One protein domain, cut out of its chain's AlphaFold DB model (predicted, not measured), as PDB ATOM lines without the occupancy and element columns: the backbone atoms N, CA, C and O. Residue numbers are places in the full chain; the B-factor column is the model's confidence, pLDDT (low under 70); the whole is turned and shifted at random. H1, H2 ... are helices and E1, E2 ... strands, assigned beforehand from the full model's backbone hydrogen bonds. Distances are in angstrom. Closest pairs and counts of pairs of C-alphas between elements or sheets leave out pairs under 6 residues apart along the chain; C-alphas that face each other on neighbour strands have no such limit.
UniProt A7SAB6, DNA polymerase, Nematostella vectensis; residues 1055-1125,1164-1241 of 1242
ATOM      1  N   PHE A1055      33.203 -46.010   6.583       83.19
ATOM      2  CA  PHE A1055      34.056 -46.774   5.658       83.19
ATOM      3  C   PHE A1055      33.859 -48.293   5.744       83.19
ATOM      4  O   PHE A1055      34.678 -49.048   5.209       83.19
ATOM      5  N   LYS A1056      32.787 -48.759   6.395       80.44
ATOM      6  CA  LYS A1056      32.483 -50.186   6.575       80.44
ATOM      7  C   LYS A1056      32.439 -50.949   5.248       80.44
ATOM      8  O   LYS A1056      33.066 -52.001   5.133       80.44
ATOM      9  N   ASP A1057      31.788 -50.370   4.240       77.69
ATOM     10  CA  ASP A1057      31.608 -50.979   2.915       77.69
ATOM     11  C   ASP A1057      32.735 -50.641   1.919       77.69
ATOM     12  O   ASP A1057      32.694 -51.043   0.754       77.69
ATOM     13  N   CYS A1058      33.775 -49.913   2.351       85.62
ATOM     14  CA  CYS A1058      34.905 -49.567   1.491       85.62
ATOM     15  C   CYS A1058      35.848 -50.760   1.270       85.62
ATOM     16  O   CYS A1058      36.283 -51.452   2.194       85.62
ATOM     17  N   VAL A1059      36.269 -50.947   0.018       86.50
ATOM     18  CA  VAL A1059      37.231 -51.976  -0.379       86.50
ATOM     19  C   VAL A1059      38.613 -51.648   0.183       86.50
ATOM     20  O   VAL A1059      39.221 -50.627  -0.166       86.50
ATOM     21  N   ARG A1060      39.137 -52.554   1.014       86.75
ATOM     22  CA  ARG A1060      40.452 -52.433   1.656       86.75
ATOM     23  C   ARG A1060      41.597 -52.494   0.640       86.75
ATOM     24  O   ARG A1060      41.528 -53.202  -0.365       86.75
ATOM     25  N   LEU A1061      42.663 -51.734   0.898       85.44
ATOM     26  CA  LEU A1061      43.829 -51.662   0.018       85.44
ATOM     27  C   LEU A1061      44.750 -52.862   0.258       85.44
ATOM     28  O   LEU A1061      45.193 -53.074   1.380       85.44
ATOM     29  N   VAL A1062      45.095 -53.612  -0.790       84.69
ATOM     30  CA  VAL A1062      46.015 -54.757  -0.694       84.69
ATOM     31  C   VAL A1062      47.282 -54.467  -1.489       84.69
ATOM     32  O   VAL A1062      47.234 -54.366  -2.711       84.69
ATOM     33  N   LEU A1063      48.430 -54.364  -0.818       82.25
ATOM     34  CA  LEU A1063      49.728 -54.162  -1.465       82.25
ATOM     35  C   LEU A1063      50.498 -55.477  -1.596       82.25
ATOM     36  O   LEU A1063      50.619 -56.234  -0.634       82.25
ATOM     37  N   LYS A1064      51.077 -55.723  -2.776       81.25
ATOM     38  CA  LYS A1064      51.999 -56.845  -3.019       81.25
ATOM     39  C   LYS A1064      53.445 -56.360  -3.000       81.25
ATOM     40  O   LYS A1064      53.777 -55.390  -3.686       81.25
ATOM     41  N   CYS A1065      54.306 -57.030  -2.237       80.56
ATOM     42  CA  CYS A1065      55.738 -56.744  -2.256       80.56
ATOM     43  C   CYS A1065      56.352 -57.128  -3.612       80.56
ATOM     44  O   CYS A1065      56.064 -58.192  -4.144       80.56
ATOM     45  N   LYS A1066      57.191 -56.255  -4.186       75.19
ATOM     46  CA  LYS A1066      57.937 -56.522  -5.435       75.19
ATOM     47  C   LYS A1066      59.444 -56.674  -5.215       75.19
ATOM     48  O   LYS A1066      60.224 -56.566  -6.157       75.19
ATOM     49  N   GLN A1067      59.868 -56.865  -3.967       76.81
ATOM     50  CA  GLN A1067      61.274 -57.111  -3.664       76.81
ATOM     51  C   GLN A1067      61.645 -58.537  -4.102       76.81
ATOM     52  O   GLN A1067      60.859 -59.459  -3.870       76.81
ATOM     53  N   PRO A1068      62.821 -58.747  -4.719       71.94
ATOM     54  CA  PRO A1068      63.260 -60.081  -5.117       71.94
ATOM     55  C   PRO A1068      63.314 -61.003  -3.888       71.94
ATOM     56  O   PRO A1068      64.002 -60.696  -2.916       71.94
ATOM     57  N   GLY A1069      62.548 -62.102  -3.921       69.81
ATOM     58  CA  GLY A1069      62.442 -63.076  -2.825       69.81
ATOM     59  C   GLY A1069      61.292 -62.868  -1.825       69.81
ATOM     60  O   GLY A1069      61.218 -63.615  -0.857       69.81
ATOM     61  N   CYS A1070      60.386 -61.898  -2.024       73.31
ATOM     62  CA  CYS A1070      59.247 -61.654  -1.125       73.31
ATOM     63  C   CYS A1070      57.934 -61.466  -1.910       73.31
ATOM     64  O   CYS A1070      57.786 -60.461  -2.597       73.31
ATOM     65  N   ASP A1071      56.974 -62.393  -1.766       74.50
ATOM     66  CA  ASP A1071      55.632 -62.338  -2.399       74.50
ATOM     67  C   ASP A1071      54.504 -62.055  -1.379       74.50
ATOM     68  O   ASP A1071      53.344 -62.440  -1.536       74.50
ATOM     69  N   GLN A1072      54.852 -61.389  -0.275       78.50
ATOM     70  CA  GLN A1072      53.912 -61.110   0.807       78.50
ATOM     71  C   GLN A1072      52.851 -60.086   0.368       78.50
ATOM     72  O   GLN A1072      53.179 -59.007  -0.146       78.50
ATOM     73  N   GLN A1073      51.578 -60.404   0.620       80.00
ATOM     74  CA  GLN A1073      50.447 -59.491   0.435       80.00
ATOM     75  C   GLN A1073      50.054 -58.861   1.769       80.00
ATOM     76  O   GLN A1073      49.983 -59.537   2.793       80.00
ATOM     77  N   THR A1074      49.812 -57.556   1.753       73.94
ATOM     78  CA  THR A1074      49.548 -56.768   2.956       73.94
ATOM     79  C   THR A1074      48.274 -55.962   2.766       73.94
ATOM     80  O   THR A1074      48.253 -55.026   1.970       73.94
ATOM     81  N   THR A1075      47.222 -56.298   3.513       79.94
ATOM     82  CA  THR A1075      46.010 -55.470   3.599       79.94
ATOM     83  C   THR A1075      46.287 -54.278   4.507       79.94
ATOM     84  O   THR A1075      46.718 -54.463   5.646       79.94
ATOM     85  N   ILE A1076      46.113 -53.063   4.004       73.50
ATOM     86  CA  ILE A1076      46.256 -51.822   4.760       73.50
ATOM     87  C   ILE A1076      44.862 -51.382   5.189       73.50
ATOM     88  O   ILE A1076      44.011 -51.075   4.354       73.50
ATOM     89  N   GLU A1077      44.652 -51.375   6.500       67.00
ATOM     90  CA  GLU A1077      43.398 -50.959   7.134       67.00
ATOM     91  C   GLU A1077      43.584 -49.667   7.927       67.00
ATOM     92  O   GLU A1077      42.705 -48.812   7.915       67.00
ATOM     93  N   GLU A1078      44.764 -49.487   8.523       67.50
ATOM     94  CA  GLU A1078      45.141 -48.315   9.310       67.50
ATOM     95  C   GLU A1078      46.616 -47.947   9.077       67.50
ATOM     96  O   GLU A1078      47.381 -48.693   8.452       67.50
ATOM     97  N   LEU A1079      47.032 -46.783   9.588       65.00
ATOM     98  CA  LEU A1079      48.404 -46.272   9.460       65.00
ATOM     99  C   LEU A1079      49.445 -47.171  10.174       65.00
ATOM    100  O   LEU A1079      50.612 -47.203   9.778       65.00
ATOM    101  N   CYS A1080      49.027 -47.924  11.201       58.50
ATOM    102  CA  CYS A1080      49.868 -48.816  12.003       58.50
ATOM    103  C   CYS A1080      49.173 -50.170  12.204       58.50
ATOM    104  O   CYS A1080      47.992 -50.204  12.524       58.50
ATOM    105  N   LYS A1081      49.898 -51.283  12.027       53.12
ATOM    106  CA  LYS A1081      49.344 -52.644  12.177       53.12
ATOM    107  C   LYS A1081      49.506 -53.231  13.575       53.12
ATOM    108  O   LYS A1081      48.693 -54.051  13.977       53.12
ATOM    109  N   ASP A1082      50.557 -52.837  14.296       49.72
ATOM    110  CA  ASP A1082      50.828 -53.358  15.635       49.72
ATOM    111  C   ASP A1082      51.682 -52.363  16.435       49.72
ATOM    112  O   ASP A1082      52.838 -52.091  16.107       49.72
ATOM    113  N   ALA A1083      51.091 -51.764  17.468       46.38
ATOM    114  CA  ALA A1083      51.710 -50.703  18.269       46.38
ATOM    115  C   ALA A1083      52.366 -51.226  19.565       46.38
ATOM    116  O   ALA A1083      52.665 -50.457  20.477       46.38
ATOM    117  N   SER A1084      52.532 -52.546  19.687       44.50
ATOM    118  CA  SER A1084      53.090 -53.229  20.862       44.50
ATOM    119  C   SER A1084      54.601 -53.522  20.757       44.50
ATOM    120  O   SER A1084      55.241 -53.812  21.768       44.50
ATOM    121  N   ALA A1085      55.195 -53.399  19.563       49.47
ATOM    122  CA  ALA A1085      56.623 -53.614  19.318       49.47
ATOM    123  C   ALA A1085      57.467 -52.340  19.552       49.47
ATOM    124  O   ALA A1085      56.998 -51.223  19.348       49.47
ATOM    125  N   ARG A1086      58.754 -52.498  19.926       45.91
ATOM    126  CA  ARG A1086      59.732 -51.390  20.108       45.91
ATOM    127  C   ARG A1086      59.945 -50.529  18.848       45.91
ATOM    128  O   ARG A1086      60.477 -49.428  18.957       45.91
ATOM    129  N   THR A1087      59.521 -51.012  17.682       49.25
ATOM    130  CA  THR A1087      59.473 -50.298  16.399       49.25
ATOM    131  C   THR A1087      58.073 -50.475  15.803       49.25
ATOM    132  O   THR A1087      57.695 -51.617  15.536       49.25
ATOM    133  N   PRO A1088      57.284 -49.402  15.602       52.69
ATOM    134  CA  PRO A1088      55.929 -49.523  15.065       52.69
ATOM    135  C   PRO A1088      55.967 -50.085  13.639       52.69
ATOM    136  O   PRO A1088      56.673 -49.553  12.777       52.69
ATOM    137  N   LEU A1089      55.206 -51.153  13.374       54.94
ATOM    138  CA  LEU A1089      55.077 -51.705  12.025       54.94
ATOM    139  C   LEU A1089      54.147 -50.798  11.205       54.94
ATOM    140  O   LEU A1089      52.921 -50.950  11.201       54.94
ATOM    141  N   LEU A1090      54.751 -49.806  10.553       63.31
ATOM    142  CA  LEU A1090      54.056 -48.877   9.670       63.31
ATOM    143  C   LEU A1090      53.462 -49.613   8.470       63.31
ATOM    144  O   LEU A1090      54.100 -50.493   7.893       63.31
ATOM    145  N   SER A1091      52.286 -49.174   8.022       64.94
ATOM    146  CA  SER A1091      51.671 -49.658   6.777       64.94
ATOM    147  C   SER A1091      52.549 -49.447   5.531       64.94
ATOM    148  O   SER A1091      52.348 -50.106   4.511       64.94
ATOM    149  N   ALA A1092      53.549 -48.564   5.620       65.88
ATOM    150  CA  ALA A1092      54.540 -48.313   4.581       65.88
ATOM    151  C   ALA A1092      55.660 -49.373   4.491       65.88
ATOM    152  O   ALA A1092      56.416 -49.357   3.517       65.88
ATOM    153  N   LEU A1093      55.784 -50.286   5.462       72.75
ATOM    154  CA  LEU A1093      56.797 -51.348   5.479       72.75
ATOM    155  C   LEU A1093      56.178 -52.695   5.094       72.75
ATOM    156  O   LEU A1093      55.081 -53.047   5.528       72.75
ATOM    157  N   CYS A1094      56.902 -53.481   4.298       75.31
ATOM    158  CA  CYS A1094      56.493 -54.851   4.014       75.31
ATOM    159  C   CYS A1094      56.743 -55.751   5.244       75.31
ATOM    160  O   CYS A1094      57.894 -55.853   5.665       75.31
ATOM    161  N   PRO A1095      55.744 -56.483   5.770       69.56
ATOM    162  CA  PRO A1095      55.926 -57.369   6.925       69.56
ATOM    163  C   PRO A1095      56.868 -58.554   6.659       69.56
ATOM    164  O   PRO A1095      57.386 -59.136   7.600       69.56
ATOM    165  N   GLY A1096      57.094 -58.928   5.392       70.19
ATOM    166  CA  GLY A1096      57.965 -60.056   5.040       70.19
ATOM    167  C   GLY A1096      59.443 -59.698   4.849       70.19
ATOM    168  O   GLY A1096      60.296 -60.564   5.000       70.19
ATOM    169  N   CYS A1097      59.766 -58.456   4.477       75.00
ATOM    170  CA  CYS A1097      61.152 -58.043   4.203       75.00
ATOM    171  C   CYS A1097      61.564 -56.728   4.873       75.00
ATOM    172  O   CYS A1097      62.673 -56.259   4.626       75.00
ATOM    173  N   GLU A1098      60.665 -56.121   5.652       70.50
ATOM    174  CA  GLU A1098      60.848 -54.892   6.442       70.50
ATOM    175  C   GLU A1098      61.365 -53.680   5.646       70.50
ATOM    176  O   GLU A1098      61.803 -52.678   6.206       70.50
ATOM    177  N   LYS A1099      61.283 -53.733   4.311       75.19
ATOM    178  CA  LYS A1099      61.639 -52.625   3.420       75.19
ATOM    179  C   LYS A1099      60.436 -51.723   3.170       75.19
ATOM    180  O   LYS A1099      59.309 -52.201   3.015       75.19
ATOM    181  N   LEU A1100      60.712 -50.424   3.058       74.75
ATOM    182  CA  LEU A1100      59.734 -49.407   2.680       74.75
ATOM    183  C   LEU A1100      59.232 -49.658   1.254       74.75
ATOM    184  O   LEU A1100      60.027 -49.889   0.334       74.75
ATOM    185  N   TYR A1101      57.918 -49.595   1.057       80.00
ATOM    186  CA  TYR A1101      57.351 -49.583  -0.284       80.00
ATOM    187  C   TYR A1101      57.840 -48.349  -1.052       80.00
ATOM    188  O   TYR A1101      57.998 -47.261  -0.507       80.00
ATOM    189  N   SER A1102      58.070 -48.504  -2.354       82.12
ATOM    190  CA  SER A1102      58.373 -47.358  -3.214       82.12
ATOM    191  C   SER A1102      57.109 -46.496  -3.384       82.12
ATOM    192  O   SER A1102      56.083 -47.054  -3.797       82.12
ATOM    193  N   PRO A1103      57.164 -45.164  -3.154       80.94
ATOM    194  CA  PRO A1103      56.020 -44.271  -3.354       80.94
ATOM    195  C   PRO A1103      55.407 -44.424  -4.749       80.94
ATOM    196  O   PRO A1103      54.199 -44.579  -4.890       80.94
ATOM    197  N   ALA A1104      56.246 -44.505  -5.787       82.69
ATOM    198  CA  ALA A1104      55.801 -44.674  -7.171       82.69
ATOM    199  C   ALA A1104      55.026 -45.985  -7.395       82.69
ATOM    200  O   ALA A1104      54.075 -46.026  -8.172       82.69
ATOM    201  N   THR A1105      55.400 -47.067  -6.703       83.25
ATOM    202  CA  THR A1105      54.695 -48.355  -6.812       83.25
ATOM    203  C   THR A1105      53.315 -48.282  -6.165       83.25
ATOM    204  O   THR A1105      52.346 -48.786  -6.733       83.25
ATOM    205  N   VAL A1106      53.218 -47.620  -5.009       84.38
ATOM    206  CA  VAL A1106      51.961 -47.434  -4.275       84.38
ATOM    207  C   VAL A1106      51.029 -46.488  -5.026       84.38
ATOM    208  O   VAL A1106      49.876 -46.844  -5.251       84.38
ATOM    209  N   ILE A1107      51.534 -45.353  -5.520       86.50
ATOM    210  CA  ILE A1107      50.766 -44.395  -6.329       86.50
ATOM    211  C   ILE A1107      50.241 -45.057  -7.606       86.50
ATOM    212  O   ILE A1107      49.062 -44.919  -7.927       86.50
ATOM    213  N   ASN A1108      51.069 -45.831  -8.318       87.94
ATOM    214  CA  ASN A1108      50.623 -46.549  -9.513       87.94
ATOM    215  C   ASN A1108      49.540 -47.582  -9.186       87.94
ATOM    216  O   ASN A1108      48.560 -47.703  -9.920       87.94
ATOM    217  N   HIS A1109      49.687 -48.316  -8.081       87.06
ATOM    218  CA  HIS A1109      48.697 -49.306  -7.670       87.06
ATOM    219  C   HIS A1109      47.366 -48.661  -7.260       87.06
ATOM    220  O   HIS A1109      46.309 -49.086  -7.727       87.06
ATOM    221  N   LEU A1110      47.423 -47.583  -6.473       88.06
ATOM    222  CA  LEU A1110      46.261 -46.773  -6.104       88.06
ATOM    223  C   LEU A1110      45.581 -46.185  -7.335       88.06
ATOM    224  O   LEU A1110      44.369 -46.286  -7.458       88.06
ATOM    225  N   THR A1111      46.348 -45.670  -8.296       88.94
ATOM    226  CA  THR A1111      45.806 -45.151  -9.559       88.94
ATOM    227  C   THR A1111      45.022 -46.226 -10.314       88.94
ATOM    228  O   THR A1111      43.952 -45.949 -10.852       88.94
ATOM    229  N   VAL A1112      45.510 -47.471 -10.346       90.31
ATOM    230  CA  VAL A1112      44.809 -48.590 -10.998       90.31
ATOM    231  C   VAL A1112      43.520 -48.960 -10.257       90.31
ATOM    232  O   VAL A1112      42.486 -49.141 -10.900       90.31
ATOM    233  N   ILE A1113      43.557 -49.048  -8.925       90.56
ATOM    234  CA  ILE A1113      42.378 -49.379  -8.108       90.56
ATOM    235  C   ILE A1113      41.330 -48.265  -8.176       90.56
ATOM    236  O   ILE A1113      40.153 -48.537  -8.389       90.56
ATOM    237  N   ILE A1114      41.748 -47.007  -8.068       91.06
ATOM    238  CA  ILE A1114      40.860 -45.849  -8.179       91.06
ATOM    239  C   ILE A1114      40.212 -45.812  -9.564       91.06
ATOM    240  O   ILE A1114      38.997 -45.676  -9.666       91.06
ATOM    241  N   ARG A1115      40.979 -46.041 -10.639       91.25
ATOM    242  CA  ARG A1115      40.413 -46.166 -11.993       91.25
ATOM    243  C   ARG A1115      39.406 -47.308 -12.110       91.25
ATOM    244  O   ARG A1115      38.468 -47.183 -12.892       91.25
ATOM    245  N   LYS A1116      39.573 -48.404 -11.362       93.06
ATOM    246  CA  LYS A1116      38.592 -49.498 -11.315       93.06
ATOM    247  C   LYS A1116      37.272 -49.026 -10.697       93.06
ATOM    248  O   LYS A1116      36.241 -49.235 -11.327       93.06
ATOM    249  N   HIS A1117      37.309 -48.348  -9.549       91.88
ATOM    250  CA  HIS A1117      36.111 -47.799  -8.893       91.88
ATOM    251  C   HIS A1117      35.431 -46.711  -9.731       91.88
ATOM    252  O   HIS A1117      34.222 -46.744  -9.933       91.88
ATOM    253  N   ILE A1118      36.210 -45.805 -10.329       91.19
ATOM    254  CA  ILE A1118      35.698 -44.797 -11.271       91.19
ATOM    255  C   ILE A1118      35.027 -45.483 -12.470       91.19
ATOM    256  O   ILE A1118      33.937 -45.096 -12.882       91.19
ATOM    257  N   LYS A1119      35.637 -46.538 -13.025       92.69
ATOM    258  CA  LYS A1119      35.044 -47.313 -14.124       92.69
ATOM    259  C   LYS A1119      33.761 -48.030 -13.702       92.69
ATOM    260  O   LYS A1119      32.872 -48.180 -14.534       92.69
ATOM    261  N   GLU A1120      33.666 -48.489 -12.460       89.94
ATOM    262  CA  GLU A1120      32.472 -49.135 -11.913       89.94
ATOM    263  C   GLU A1120      31.315 -48.143 -11.744       89.94
ATOM    264  O   GLU A1120      30.208 -48.430 -12.197       89.94
ATOM    265  N   TYR A1121      31.599 -46.937 -11.244       90.12
ATOM    266  CA  TYR A1121      30.658 -45.814 -11.221       90.12
ATOM    267  C   TYR A1121      30.175 -45.441 -12.635       90.12
ATOM    268  O   TYR A1121      28.985 -45.527 -12.945       90.12
ATOM    269  N   TYR A1122      31.102 -45.139 -13.553       90.31
ATOM    270  CA  TYR A1122      30.767 -44.763 -14.935       90.31
ATOM    271  C   TYR A1122      30.236 -45.921 -15.790       90.31
ATOM    272  O   TYR A1122      29.760 -45.699 -16.905       90.31
ATOM    273  N   ALA A1123      30.266 -47.166 -15.299       90.56
ATOM    274  CA  ALA A1123      29.556 -48.256 -15.959       90.56
ATOM    275  C   ALA A1123      28.038 -48.002 -15.980       90.56
ATOM    276  O   ALA A1123      27.366 -48.547 -16.865       90.56
ATOM    277  N   GLY A1124      27.529 -47.169 -15.059       88.12
ATOM    278  CA  GLY A1124      26.157 -46.664 -15.052       88.12
ATOM    279  C   GLY A1124      25.121 -47.736 -14.738       88.12
ATOM    280  O   GLY A1124      23.989 -47.658 -15.205       88.12
ATOM    281  N   TRP A1125      25.509 -48.787 -14.010       88.81
ATOM    282  CA  TRP A1125      24.585 -49.857 -13.651       88.81
ATOM    283  C   TRP A1125      23.537 -49.350 -12.670       88.81
ATOM    284  O   TRP A1125      23.867 -48.896 -11.578       88.81
ATOM    285  N   SER A1164      26.928 -45.818  -6.100       86.06
ATOM    286  CA  SER A1164      26.566 -44.399  -6.010       86.06
ATOM    287  C   SER A1164      27.788 -43.479  -6.081       86.06
ATOM    288  O   SER A1164      28.940 -43.892  -5.924       86.06
ATOM    289  N   ASP A1165      27.518 -42.200  -6.307       84.62
ATOM    290  CA  ASP A1165      28.473 -41.104  -6.155       84.62
ATOM    291  C   ASP A1165      29.015 -41.008  -4.720       84.62
ATOM    292  O   ASP A1165      30.229 -40.901  -4.538       84.62
ATOM    293  N   THR A1166      28.154 -41.154  -3.708       83.62
ATOM    294  CA  THR A1166      28.548 -41.210  -2.290       83.62
ATOM    295  C   THR A1166      29.480 -42.383  -1.987       83.62
ATOM    296  O   THR A1166      30.484 -42.204  -1.297       83.62
ATOM    297  N   ALA A1167      29.212 -43.570  -2.544       85.12
ATOM    298  CA  ALA A1167      30.051 -44.753  -2.368       85.12
ATOM    299  C   ALA A1167      31.438 -44.560  -2.999       85.12
ATOM    300  O   ALA A1167      32.451 -44.861  -2.366       85.12
ATOM    301  N   LEU A1168      31.500 -43.997  -4.214       89.38
ATOM    302  CA  LEU A1168      32.767 -43.649  -4.857       89.38
ATOM    303  C   LEU A1168      33.531 -42.598  -4.041       89.38
ATOM    304  O   LEU A1168      34.730 -42.753  -3.809       89.38
ATOM    305  N   TYR A1169      32.855 -41.542  -3.587       88.38
ATOM    306  CA  TYR A1169      33.482 -40.477  -2.810       88.38
ATOM    307  C   TYR A1169      34.029 -40.995  -1.472       88.38
ATOM    308  O   TYR A1169      35.199 -40.765  -1.162       88.38
ATOM    309  N   ASN A1170      33.246 -41.781  -0.726       87.81
ATOM    310  CA  ASN A1170      33.695 -42.422   0.513       87.81
ATOM    311  C   ASN A1170      34.865 -43.388   0.266       87.81
ATOM    312  O   ASN A1170      35.804 -43.411   1.055       87.81
ATOM    313  N   GLN A1171      34.877 -44.116  -0.856       89.69
ATOM    314  CA  GLN A1171      35.992 -44.987  -1.237       89.69
ATOM    315  C   GLN A1171      37.291 -44.210  -1.512       89.69
ATOM    316  O   GLN A1171      38.374 -44.659  -1.120       89.69
ATOM    317  N   LEU A1172      37.207 -43.056  -2.184       89.62
ATOM    318  CA  LEU A1172      38.354 -42.172  -2.425       89.62
ATOM    319  C   LEU A1172      38.854 -41.544  -1.120       89.62
ATOM    320  O   LEU A1172      40.060 -41.517  -0.871       89.62
ATOM    321  N   LEU A1173      37.930 -41.097  -0.269       87.50
ATOM    322  CA  LEU A1173      38.235 -40.491   1.023       87.50
ATOM    323  C   LEU A1173      38.854 -41.510   1.992       87.50
ATOM    324  O   LEU A1173      39.807 -41.178   2.698       87.50
ATOM    325  N   PHE A1174      38.402 -42.768   1.949       88.06
ATOM    326  CA  PHE A1174      39.019 -43.888   2.660       88.06
ATOM    327  C   PHE A1174      40.486 -44.066   2.249       88.06
ATOM    328  O   PHE A1174      41.365 -44.077   3.109       88.06
ATOM    329  N   TYR A1175      40.789 -44.123   0.946       88.12
ATOM    330  CA  TYR A1175      42.180 -44.218   0.488       88.12
ATOM    331  C   TYR A1175      43.012 -42.986   0.851       88.12
ATOM    332  O   TYR A1175      44.164 -43.144   1.248       88.12
ATOM    333  N   GLY A1176      42.443 -41.779   0.771       84.88
ATOM    334  CA  GLY A1176      43.103 -40.548   1.217       84.88
ATOM    335  C   GLY A1176      43.489 -40.600   2.698       84.88
ATOM    336  O   GLY A1176      44.617 -40.254   3.057       84.88
ATOM    337  N   ARG A1177      42.585 -41.121   3.537       81.00
ATOM    338  CA  ARG A1177      42.778 -41.277   4.983       81.00
ATOM    339  C   ARG A1177      43.893 -42.260   5.336       81.00
ATOM    340  O   ARG A1177      44.638 -41.995   6.272       81.00
ATOM    341  N   LEU A1178      44.056 -43.348   4.578       81.12
ATOM    342  CA  LEU A1178      45.110 -44.348   4.824       81.12
ATOM    343  C   LEU A1178      46.537 -43.782   4.750       81.12
ATOM    344  O   LEU A1178      47.462 -44.426   5.244       81.12
ATOM    345  N   PHE A1179      46.729 -42.617   4.124       81.81
ATOM    346  CA  PHE A1179      48.043 -42.000   3.943       81.81
ATOM    347  C   PHE A1179      48.146 -40.575   4.515       81.81
ATOM    348  O   PHE A1179      49.178 -39.930   4.342       81.81
ATOM    349  N   ASP A1180      47.124 -40.090   5.228       80.56
ATOM    350  CA  ASP A1180      47.107 -38.760   5.854       80.56
ATOM    351  C   ASP A1180      47.869 -38.754   7.192       80.56
ATOM    352  O   ASP A1180      47.311 -38.938   8.282       80.56
ATOM    353  N   ALA A1181      49.184 -38.559   7.103       73.00
ATOM    354  CA  ALA A1181      50.056 -38.520   8.271       73.00
ATOM    355  C   ALA A1181      49.786 -37.304   9.178       73.00
ATOM    356  O   ALA A1181      49.895 -37.424  10.398       73.00
ATOM    357  N   ASP A1182      49.414 -36.146   8.624       72.44
ATOM    358  CA  ASP A1182      49.225 -34.917   9.402       72.44
ATOM    359  C   ASP A1182      47.936 -34.954  10.235       72.44
ATOM    360  O   ASP A1182      47.931 -34.516  11.392       72.44
ATOM    361  N   ARG A1183      46.853 -35.536   9.705       72.94
ATOM    362  CA  ARG A1183      45.635 -35.810  10.481       72.94
ATOM    363  C   ARG A1183      45.877 -36.875  11.544       72.94
ATOM    364  O   ARG A1183      45.451 -36.690  12.685       72.94
ATOM    365  N   ALA A1184      46.593 -37.952  11.214       67.25
ATOM    366  CA  ALA A1184      46.957 -38.971  12.195       67.25
ATOM    367  C   ALA A1184      47.750 -38.353  13.366       67.25
ATOM    368  O   ALA A1184      47.386 -38.543  14.521       67.25
ATOM    369  N   LEU A1185      48.742 -37.497  13.087       66.81
ATOM    370  CA  LEU A1185      49.537 -36.784  14.102       66.81
ATOM    371  C   LEU A1185      48.716 -35.864  15.025       66.81
ATOM    372  O   LEU A1185      49.114 -35.658  16.174       66.81
ATOM    373  N   LYS A1186      47.603 -35.303  14.532       68.38
ATOM    374  CA  LYS A1186      46.668 -34.471  15.313       68.38
ATOM    375  C   LYS A1186      45.701 -35.293  16.170       68.38
ATOM    376  O   LYS A1186      45.241 -34.797  17.191       68.38
ATOM    377  N   THR A1187      45.396 -36.521  15.752       65.62
ATOM    378  CA  THR A1187      44.399 -37.391  16.405       65.62
ATOM    379  C   THR A1187      45.020 -38.237  17.531       65.62
ATOM    380  O   THR A1187      44.328 -38.633  18.467       65.62
ATOM    381  N   LEU A1188      46.336 -38.470  17.476       65.94
ATOM    382  CA  LEU A1188      47.125 -39.213  18.469       65.94
ATOM    383  C   LEU A1188      47.327 -38.412  19.773       65.94
ATOM    384  O   LEU A1188      47.771 -37.258  19.742       65.94
ATOM    385  N   LYS A1189      47.049 -39.030  20.931       60.81
ATOM    386  CA  LYS A1189      47.136 -38.377  22.256       60.81
ATOM    387  C   LYS A1189      48.580 -38.386  22.795       60.81
ATOM    388  O   LYS A1189      49.268 -39.397  22.707       60.81
ATOM    389  N   ASP A1190      49.037 -37.296  23.426       56.34
ATOM    390  CA  ASP A1190      50.423 -37.136  23.940       56.34
ATOM    391  C   ASP A1190      50.725 -37.891  25.256       56.34
ATOM    392  O   ASP A1190      51.771 -37.707  25.880       56.34
ATOM    393  N   ASN A1191      49.833 -38.784  25.687       51.50
ATOM    394  CA  ASN A1191      49.946 -39.475  26.968       51.50
ATOM    395  C   ASN A1191      50.888 -40.686  26.872       51.50
ATOM    396  O   ASN A1191      50.419 -41.809  26.731       51.50
ATOM    397  N   GLY A1192      52.206 -40.456  26.937       52.41
ATOM    398  CA  GLY A1192      53.239 -41.405  27.404       52.41
ATOM    399  C   GLY A1192      53.204 -42.864  26.907       52.41
ATOM    400  O   GLY A1192      53.711 -43.740  27.602       52.41
ATOM    401  N   GLY A1193      52.601 -43.147  25.749       60.75
ATOM    402  CA  GLY A1193      52.283 -44.505  25.293       60.75
ATOM    403  C   GLY A1193      52.473 -44.725  23.788       60.75
ATOM    404  O   GLY A1193      53.267 -44.047  23.138       60.75
ATOM    405  N   LYS A1194      51.727 -45.693  23.235       56.34
ATOM    406  CA  LYS A1194      51.764 -46.152  21.828       56.34
ATOM    407  C   LYS A1194      51.731 -45.003  20.803       56.34
ATOM    408  O   LYS A1194      52.513 -44.983  19.852       56.34
ATOM    409  N   ASP A1195      50.893 -44.010  21.071       56.62
ATOM    410  CA  ASP A1195      50.673 -42.827  20.236       56.62
ATOM    411  C   ASP A1195      51.866 -41.857  20.236       56.62
ATOM    412  O   ASP A1195      52.179 -41.252  19.210       56.62
ATOM    413  N   PHE A1196      52.587 -41.749  21.358       59.81
ATOM    414  CA  PHE A1196      53.765 -40.885  21.501       59.81
ATOM    415  C   PHE A1196      54.966 -41.418  20.704       59.81
ATOM    416  O   PHE A1196      55.681 -40.640  20.067       59.81
ATOM    417  N   LEU A1197      55.164 -42.742  20.681       58.84
ATOM    418  CA  LEU A1197      56.217 -43.393  19.890       58.84
ATOM    419  C   LEU A1197      55.971 -43.235  18.384       58.84
ATOM    420  O   LEU A1197      56.896 -42.896  17.649       58.84
ATOM    421  N   LEU A1198      54.726 -43.401  17.930       62.25
ATOM    422  CA  LEU A1198      54.349 -43.203  16.527       62.25
ATOM    423  C   LEU A1198      54.495 -41.730  16.103       62.25
ATOM    424  O   LEU A1198      55.040 -41.437  15.037       62.25
ATOM    425  N   LYS A1199      54.080 -40.797  16.972       63.72
ATOM    426  CA  LYS A1199      54.212 -39.345  16.762       63.72
ATOM    427  C   LYS A1199      55.673 -38.891  16.728       63.72
ATOM    428  O   LYS A1199      56.013 -38.021  15.927       63.72
ATOM    429  N   SER A1200      56.540 -39.488  17.547       60.84
ATOM    430  CA  SER A1200      57.986 -39.218  17.552       60.84
ATOM    431  C   SER A1200      58.673 -39.822  16.321       60.84
ATOM    432  O   SER A1200      59.396 -39.119  15.620       60.84
ATOM    433  N   TYR A1201      58.346 -41.067  15.957       65.75
ATOM    434  CA  TYR A1201      58.908 -41.753  14.786       65.75
ATOM    435  C   TYR A1201      58.559 -41.057  13.458       65.75
ATOM    436  O   TYR A1201      59.426 -40.867  12.605       65.75
ATOM    437  N   LEU A1202      57.307 -40.612  13.288       65.31
ATOM    438  CA  LEU A1202      56.870 -39.846  12.112       65.31
ATOM    439  C   LEU A1202      57.459 -38.421  12.064       65.31
ATOM    440  O   LEU A1202      57.595 -37.856  10.978       65.31
ATOM    441  N   LYS A1203      57.817 -37.829  13.215       64.75
ATOM    442  CA  LYS A1203      58.506 -36.526  13.286       64.75
ATOM    443  C   LYS A1203      60.002 -36.637  12.974       64.75
ATOM    444  O   LYS A1203      60.537 -35.754  12.306       64.75
ATOM    445  N   GLU A1204      60.664 -37.692  13.441       64.50
ATOM    446  CA  GLU A1204      62.112 -37.888  13.298       64.50
ATOM    447  C   GLU A1204      62.500 -38.484  11.934       64.50
ATOM    448  O   GLU A1204      63.518 -38.100  11.350       64.50
ATOM    449  N   ASN A1205      61.678 -39.376  11.370       70.12
ATOM    450  CA  ASN A1205      61.994 -40.070  10.124       70.12
ATOM    451  C   ASN A1205      61.470 -39.318   8.886       70.12
ATOM    452  O   ASN A1205      60.392 -39.598   8.353       70.12
ATOM    453  N   LYS A1206      62.282 -38.373   8.394       69.12
ATOM    454  CA  LYS A1206      61.963 -37.538   7.219       69.12
ATOM    455  C   LYS A1206      61.595 -38.342   5.963       69.12
ATOM    456  O   LYS A1206      60.759 -37.878   5.199       69.12
ATOM    457  N   ILE A1207      62.175 -39.532   5.767       73.25
ATOM    458  CA  ILE A1207      61.949 -40.386   4.584       73.25
ATOM    459  C   ILE A1207      60.552 -41.022   4.615       73.25
ATOM    460  O   ILE A1207      59.861 -41.108   3.602       73.25
ATOM    461  N   VAL A1208      60.112 -41.456   5.795       73.56
ATOM    462  CA  VAL A1208      58.766 -42.009   5.988       73.56
ATOM    463  C   VAL A1208      57.723 -40.901   5.872       73.56
ATOM    464  O   VAL A1208      56.698 -41.082   5.216       73.56
ATOM    465  N   LYS A1209      57.999 -39.722   6.446       74.19
ATOM    466  CA  LYS A1209      57.105 -38.569   6.320       74.19
ATOM    467  C   LYS A1209      56.952 -38.123   4.864       74.19
ATOM    468  O   LYS A1209      55.825 -37.878   4.433       74.19
ATOM    469  N   SER A1210      58.043 -38.063   4.095       77.88
ATOM    470  CA  SER A1210      57.969 -37.743   2.665       77.88
ATOM    471  C   SER A1210      57.182 -38.800   1.890       77.88
ATOM    472  O   SER A1210      56.332 -38.428   1.097       77.88
ATOM    473  N   PHE A1211      57.348 -40.097   2.191       83.50
ATOM    474  CA  PHE A1211      56.551 -41.165   1.571       83.50
ATOM    475  C   PHE A1211      55.038 -40.941   1.737       83.50
ATOM    476  O   PHE A1211      54.307 -40.946   0.747       83.50
ATOM    477  N   TYR A1212      54.560 -40.720   2.967       82.06
ATOM    478  CA  TYR A1212      53.130 -40.502   3.215       82.06
ATOM    479  C   TYR A1212      52.636 -39.195   2.584       82.06
ATOM    480  O   TYR A1212      51.564 -39.178   1.988       82.06
ATOM    481  N   THR A1213      53.445 -38.133   2.633       82.06
ATOM    482  CA  THR A1213      53.111 -36.834   2.022       82.06
ATOM    483  C   THR A1213      52.990 -36.943   0.500       82.06
ATOM    484  O   THR A1213      52.031 -36.431  -0.075       82.06
ATOM    485  N   ASP A1214      53.907 -37.653  -0.161       83.12
ATOM    486  CA  ASP A1214      53.913 -37.836  -1.617       83.12
ATOM    487  C   ASP A1214      52.693 -38.642  -2.085       83.12
ATOM    488  O   ASP A1214      52.020 -38.271  -3.051       83.12
ATOM    489  N   VAL A1215      52.372 -39.732  -1.377       84.88
ATOM    490  CA  VAL A1215      51.203 -40.571  -1.682       84.88
ATOM    491  C   VAL A1215      49.901 -39.816  -1.397       84.88
ATOM    492  O   VAL A1215      48.993 -39.839  -2.227       84.88
ATOM    493  N   HIS A1216      49.810 -39.100  -0.271       86.44
ATOM    494  CA  HIS A1216      48.627 -38.319   0.089       86.44
ATOM    495  C   HIS A1216      48.390 -37.153  -0.879       86.44
ATOM    496  O   HIS A1216      47.270 -36.969  -1.342       86.44
ATOM    497  N   THR A1217      49.438 -36.424  -1.276       86.56
ATOM    498  CA  THR A1217      49.333 -35.324  -2.255       86.56
ATOM    499  C   THR A1217      48.844 -35.829  -3.613       86.56
ATOM    500  O   THR A1217      48.026 -35.182  -4.266       86.56
ATOM    501  N   ALA A1218      49.310 -37.006  -4.046       85.62
ATOM    502  CA  ALA A1218      48.834 -37.624  -5.280       85.62
ATOM    503  C   ALA A1218      47.343 -38.005  -5.210       85.62
ATOM    504  O   ALA A1218      46.635 -37.853  -6.204       85.62
ATOM    505  N   LEU A1219      46.861 -38.465  -4.050       85.50
ATOM    506  CA  LEU A1219      45.448 -38.785  -3.824       85.50
ATOM    507  C   LEU A1219      44.575 -37.533  -3.707       85.50
ATOM    508  O   LEU A1219      43.495 -37.509  -4.293       85.50
ATOM    509  N   GLN A1220      45.040 -36.489  -3.015       86.00
ATOM    510  CA  GLN A1220      44.294 -35.237  -2.855       86.00
ATOM    511  C   GLN A1220      43.987 -34.587  -4.197       86.00
ATOM    512  O   GLN A1220      42.843 -34.240  -4.448       86.00
ATOM    513  N   ARG A1221      44.945 -34.573  -5.132       85.88
ATOM    514  CA  ARG A1221      44.694 -34.091  -6.502       85.88
ATOM    515  C   ARG A1221      43.553 -34.828  -7.210       85.88
ATOM    516  O   ARG A1221      42.888 -34.252  -8.061       85.88
ATOM    517  N   ILE A1222      43.347 -36.111  -6.904       84.62
ATOM    518  CA  ILE A1222      42.255 -36.910  -7.480       84.62
ATOM    519  C   ILE A1222      40.927 -36.597  -6.774       84.62
ATOM    520  O   ILE A1222      39.888 -36.575  -7.430       84.62
ATOM    521  N   ILE A1223      40.956 -36.353  -5.461       85.44
ATOM    522  CA  ILE A1223      39.776 -35.983  -4.666       85.44
ATOM    523  C   ILE A1223      39.303 -34.568  -5.028       85.44
ATOM    524  O   ILE A1223      38.116 -34.387  -5.265       85.44
ATOM    525  N   GLU A1224      40.213 -33.601  -5.147       84.25
ATOM    526  CA  GLU A1224      39.933 -32.210  -5.547       84.25
ATOM    527  C   GLU A1224      39.393 -32.110  -6.979       84.25
ATOM    528  O   GLU A1224      38.603 -31.227  -7.293       84.25
ATOM    529  N   ALA A1225      39.774 -33.039  -7.862       82.81
ATOM    530  CA  ALA A1225      39.213 -33.124  -9.209       82.81
ATOM    531  C   ALA A1225      37.780 -33.697  -9.240       82.81
ATOM    532  O   ALA A1225      37.154 -33.731 -10.302       82.81
ATOM    533  N   ASN A1226      37.261 -34.195  -8.112       81.94
ATOM    534  CA  ASN A1226      35.905 -34.717  -8.015       81.94
ATOM    535  C   ASN A1226      34.922 -33.579  -7.708       81.94
ATOM    536  O   ASN A1226      34.990 -32.976  -6.639       81.94
ATOM    537  N   ALA A1227      33.958 -33.348  -8.602       78.69
ATOM    538  CA  ALA A1227      32.921 -32.327  -8.433       78.69
ATOM    539  C   ALA A1227      32.083 -32.502  -7.152       78.69
ATOM    540  O   ALA A1227      31.562 -31.527  -6.630       78.69
ATOM    541  N   TYR A1228      31.990 -33.722  -6.607       77.69
ATOM    542  CA  TYR A1228      31.295 -33.988  -5.341       77.69
ATOM    543  C   TYR A1228      32.014 -33.387  -4.116       77.69
ATOM    544  O   TYR A1228      31.437 -33.302  -3.037       77.69
ATOM    545  N   SER A1229      33.285 -32.988  -4.256       78.81
ATOM    546  CA  SER A1229      34.051 -32.326  -3.191       78.81
ATOM    547  C   SER A1229      33.787 -30.818  -3.087       78.81
ATOM    548  O   SER A1229      34.169 -30.208  -2.089       78.81
ATOM    549  N   GLU A1230      33.129 -30.224  -4.085       81.44
ATOM    550  CA  GLU A1230      32.908 -28.783  -4.195       81.44
ATOM    551  C   GLU A1230      31.425 -28.441  -3.985       81.44
ATOM    552  O   GLU A1230      30.543 -28.992  -4.640       81.44
ATOM    553  N   VAL A1231      31.140 -27.499  -3.082       81.75
ATOM    554  CA  VAL A1231      29.788 -26.968  -2.851       81.75
ATOM    555  C   VAL A1231      29.777 -25.483  -3.208       81.75
ATOM    556  O   VAL A1231      30.286 -24.647  -2.463       81.75
ATOM    557  N   ASP A1232      29.192 -25.152  -4.359       82.12
ATOM    558  CA  ASP A1232      29.075 -23.777  -4.856       82.12
ATOM    559  C   ASP A1232      27.948 -23.028  -4.124       82.12
ATOM    560  O   ASP A1232      26.771 -23.080  -4.499       82.12
ATOM    561  N   LEU A1233      28.321 -22.321  -3.056       83.62
ATOM    562  CA  LEU A1233      27.392 -21.535  -2.242       83.62
ATOM    563  C   LEU A1233      26.709 -20.418  -3.050       83.62
ATOM    564  O   LEU A1233      25.563 -20.076  -2.764       83.62
ATOM    565  N   ALA A1234      27.366 -19.868  -4.077       84.44
ATOM    566  CA  ALA A1234      26.788 -18.800  -4.886       84.44
ATOM    567  C   ALA A1234      25.618 -19.308  -5.741       84.44
ATOM    568  O   ALA A1234      24.608 -18.618  -5.861       84.44
ATOM    569  N   LYS A1235      25.708 -20.529  -6.290       79.06
ATOM    570  CA  LYS A1235      24.575 -21.173  -6.981       79.06
ATOM    571  C   LYS A1235      23.440 -21.534  -6.033       79.06
ATOM    572  O   LYS A1235      22.284 -21.348  -6.401       79.06
ATOM    573  N   LEU A1236      23.762 -22.024  -4.834       76.50
ATOM    574  CA  LEU A1236      22.761 -22.465  -3.860       76.50
ATOM    575  C   LEU A1236      21.857 -21.314  -3.387       76.50
ATOM    576  O   LEU A1236      20.660 -21.511  -3.209       76.50
ATOM    577  N   PHE A1237      22.418 -20.112  -3.224       83.25
ATOM    578  CA  PHE A1237      21.689 -18.936  -2.734       83.25
ATOM    579  C   PHE A1237      21.275 -17.943  -3.828       83.25
ATOM    580  O   PHE A1237      20.754 -16.873  -3.517       83.25
ATOM    581  N   LYS A1238      21.468 -18.276  -5.112       79.12
ATOM    582  CA  LYS A1238      21.181 -17.363  -6.229       79.12
ATOM    583  C   LYS A1238      19.709 -16.929  -6.289       79.12
ATOM    584  O   LYS A1238      19.444 -15.781  -6.608       79.12
ATOM    585  N   THR A1239      18.783 -17.819  -5.932       55.00
ATOM    586  CA  THR A1239      17.329 -17.570  -5.873       55.00
ATOM    587  C   THR A1239      16.876 -16.748  -4.667       55.00
ATOM    588  O   THR A1239      15.746 -16.286  -4.654       55.00
ATOM    589  N   PHE A1240      17.727 -16.560  -3.653       53.16
ATOM    590  CA  PHE A1240      17.442 -15.669  -2.520       53.16
ATOM    591  C   PHE A1240      17.978 -14.245  -2.739       53.16
ATOM    592  O   PHE A1240      17.690 -13.354  -1.942       53.16
ATOM    593  N   LEU A1241      18.798 -14.045  -3.777       41.88
ATOM    594  CA  LEU A1241      19.452 -12.776  -4.113       41.88
ATOM    595  C   LEU A1241      18.861 -12.100  -5.365       41.88
ATOM    596  O   LEU A1241      19.242 -10.966  -5.658       41.88
TER     597      LEU A1241
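What this domain is: This is residues 1055 to 1125 and 1164 to 1241 of the 1242 residues of the protein "DNA polymerase" of Nematostella vectensis (UniProt A7SAB6). A small hairpin of two strands, E1 and E2, sits beside H1 in a loose up-and-down bundle of three helices, H1, H2 and H5, each running against the one before. H3 and H4 stand near the beginning of H5; beyond its other end residues 1230 to 1241, with H6 and H7, stick out as a tail. The printed part has 149 residues, with two named strands, antiparallel, then seven named helices, class mostly helix. It is only just loose, close to compact, with a radius of gyration of the C-alphas of 18.0 A and spans of 60 by 38 by 26 A.

Where its parts are: Find C-alpha 1061 at (43.829, -51.662, 0.018), where E1, residues 1061 to 1064, begins; E2 is residues 1073 to 1076. H1, residues 1103 to 1122, runs 27.8 A; H2, residues 1165 to 1177, 18.1 A; H5, residues 1206 to 1224, 26.0 A. H3 is residues 1181 to 1187, H4 1194 to 1204, H6 1233 to 1236, and H7 1238 to 1241, ending at (19.452, -12.776, -4.113).

How they stand to each other: In the hairpin, N 1063 and O 1074 are 2.9 A apart, within hydrogen-bond range. From E1, look to H1: their closest C-alphas, Leu 1063 and Val 1106, are 7.6 A apart. H1 touches H2 with residues 1114 to 1121 alone, closest C-alphas His 1117 and Leu 1168, 6.7 A, at a shallow tilt of 10 degrees, opposite ways. H5, the hub, touches H2, closest C-alphas Gly 1176 and Leu 1219, 5.8 A. H3 only just touches H5, with 3 pairs of C-alphas within 8 A, about perpendicular at 88 degrees. Every O i to N i+4 pair is within hydrogen-bond range in H1 to H4, 14 of 15 in H5; H6 and H7 are too short for one.

The domain as a whole: Residues 1126 to 1163 are not printed; C-alphas 1125 and 1164 are 9.6 A apart across the cut. The link from E2 to H1 is long. Under pLDDT 70 are 43 residues, among them 1184 to 1204.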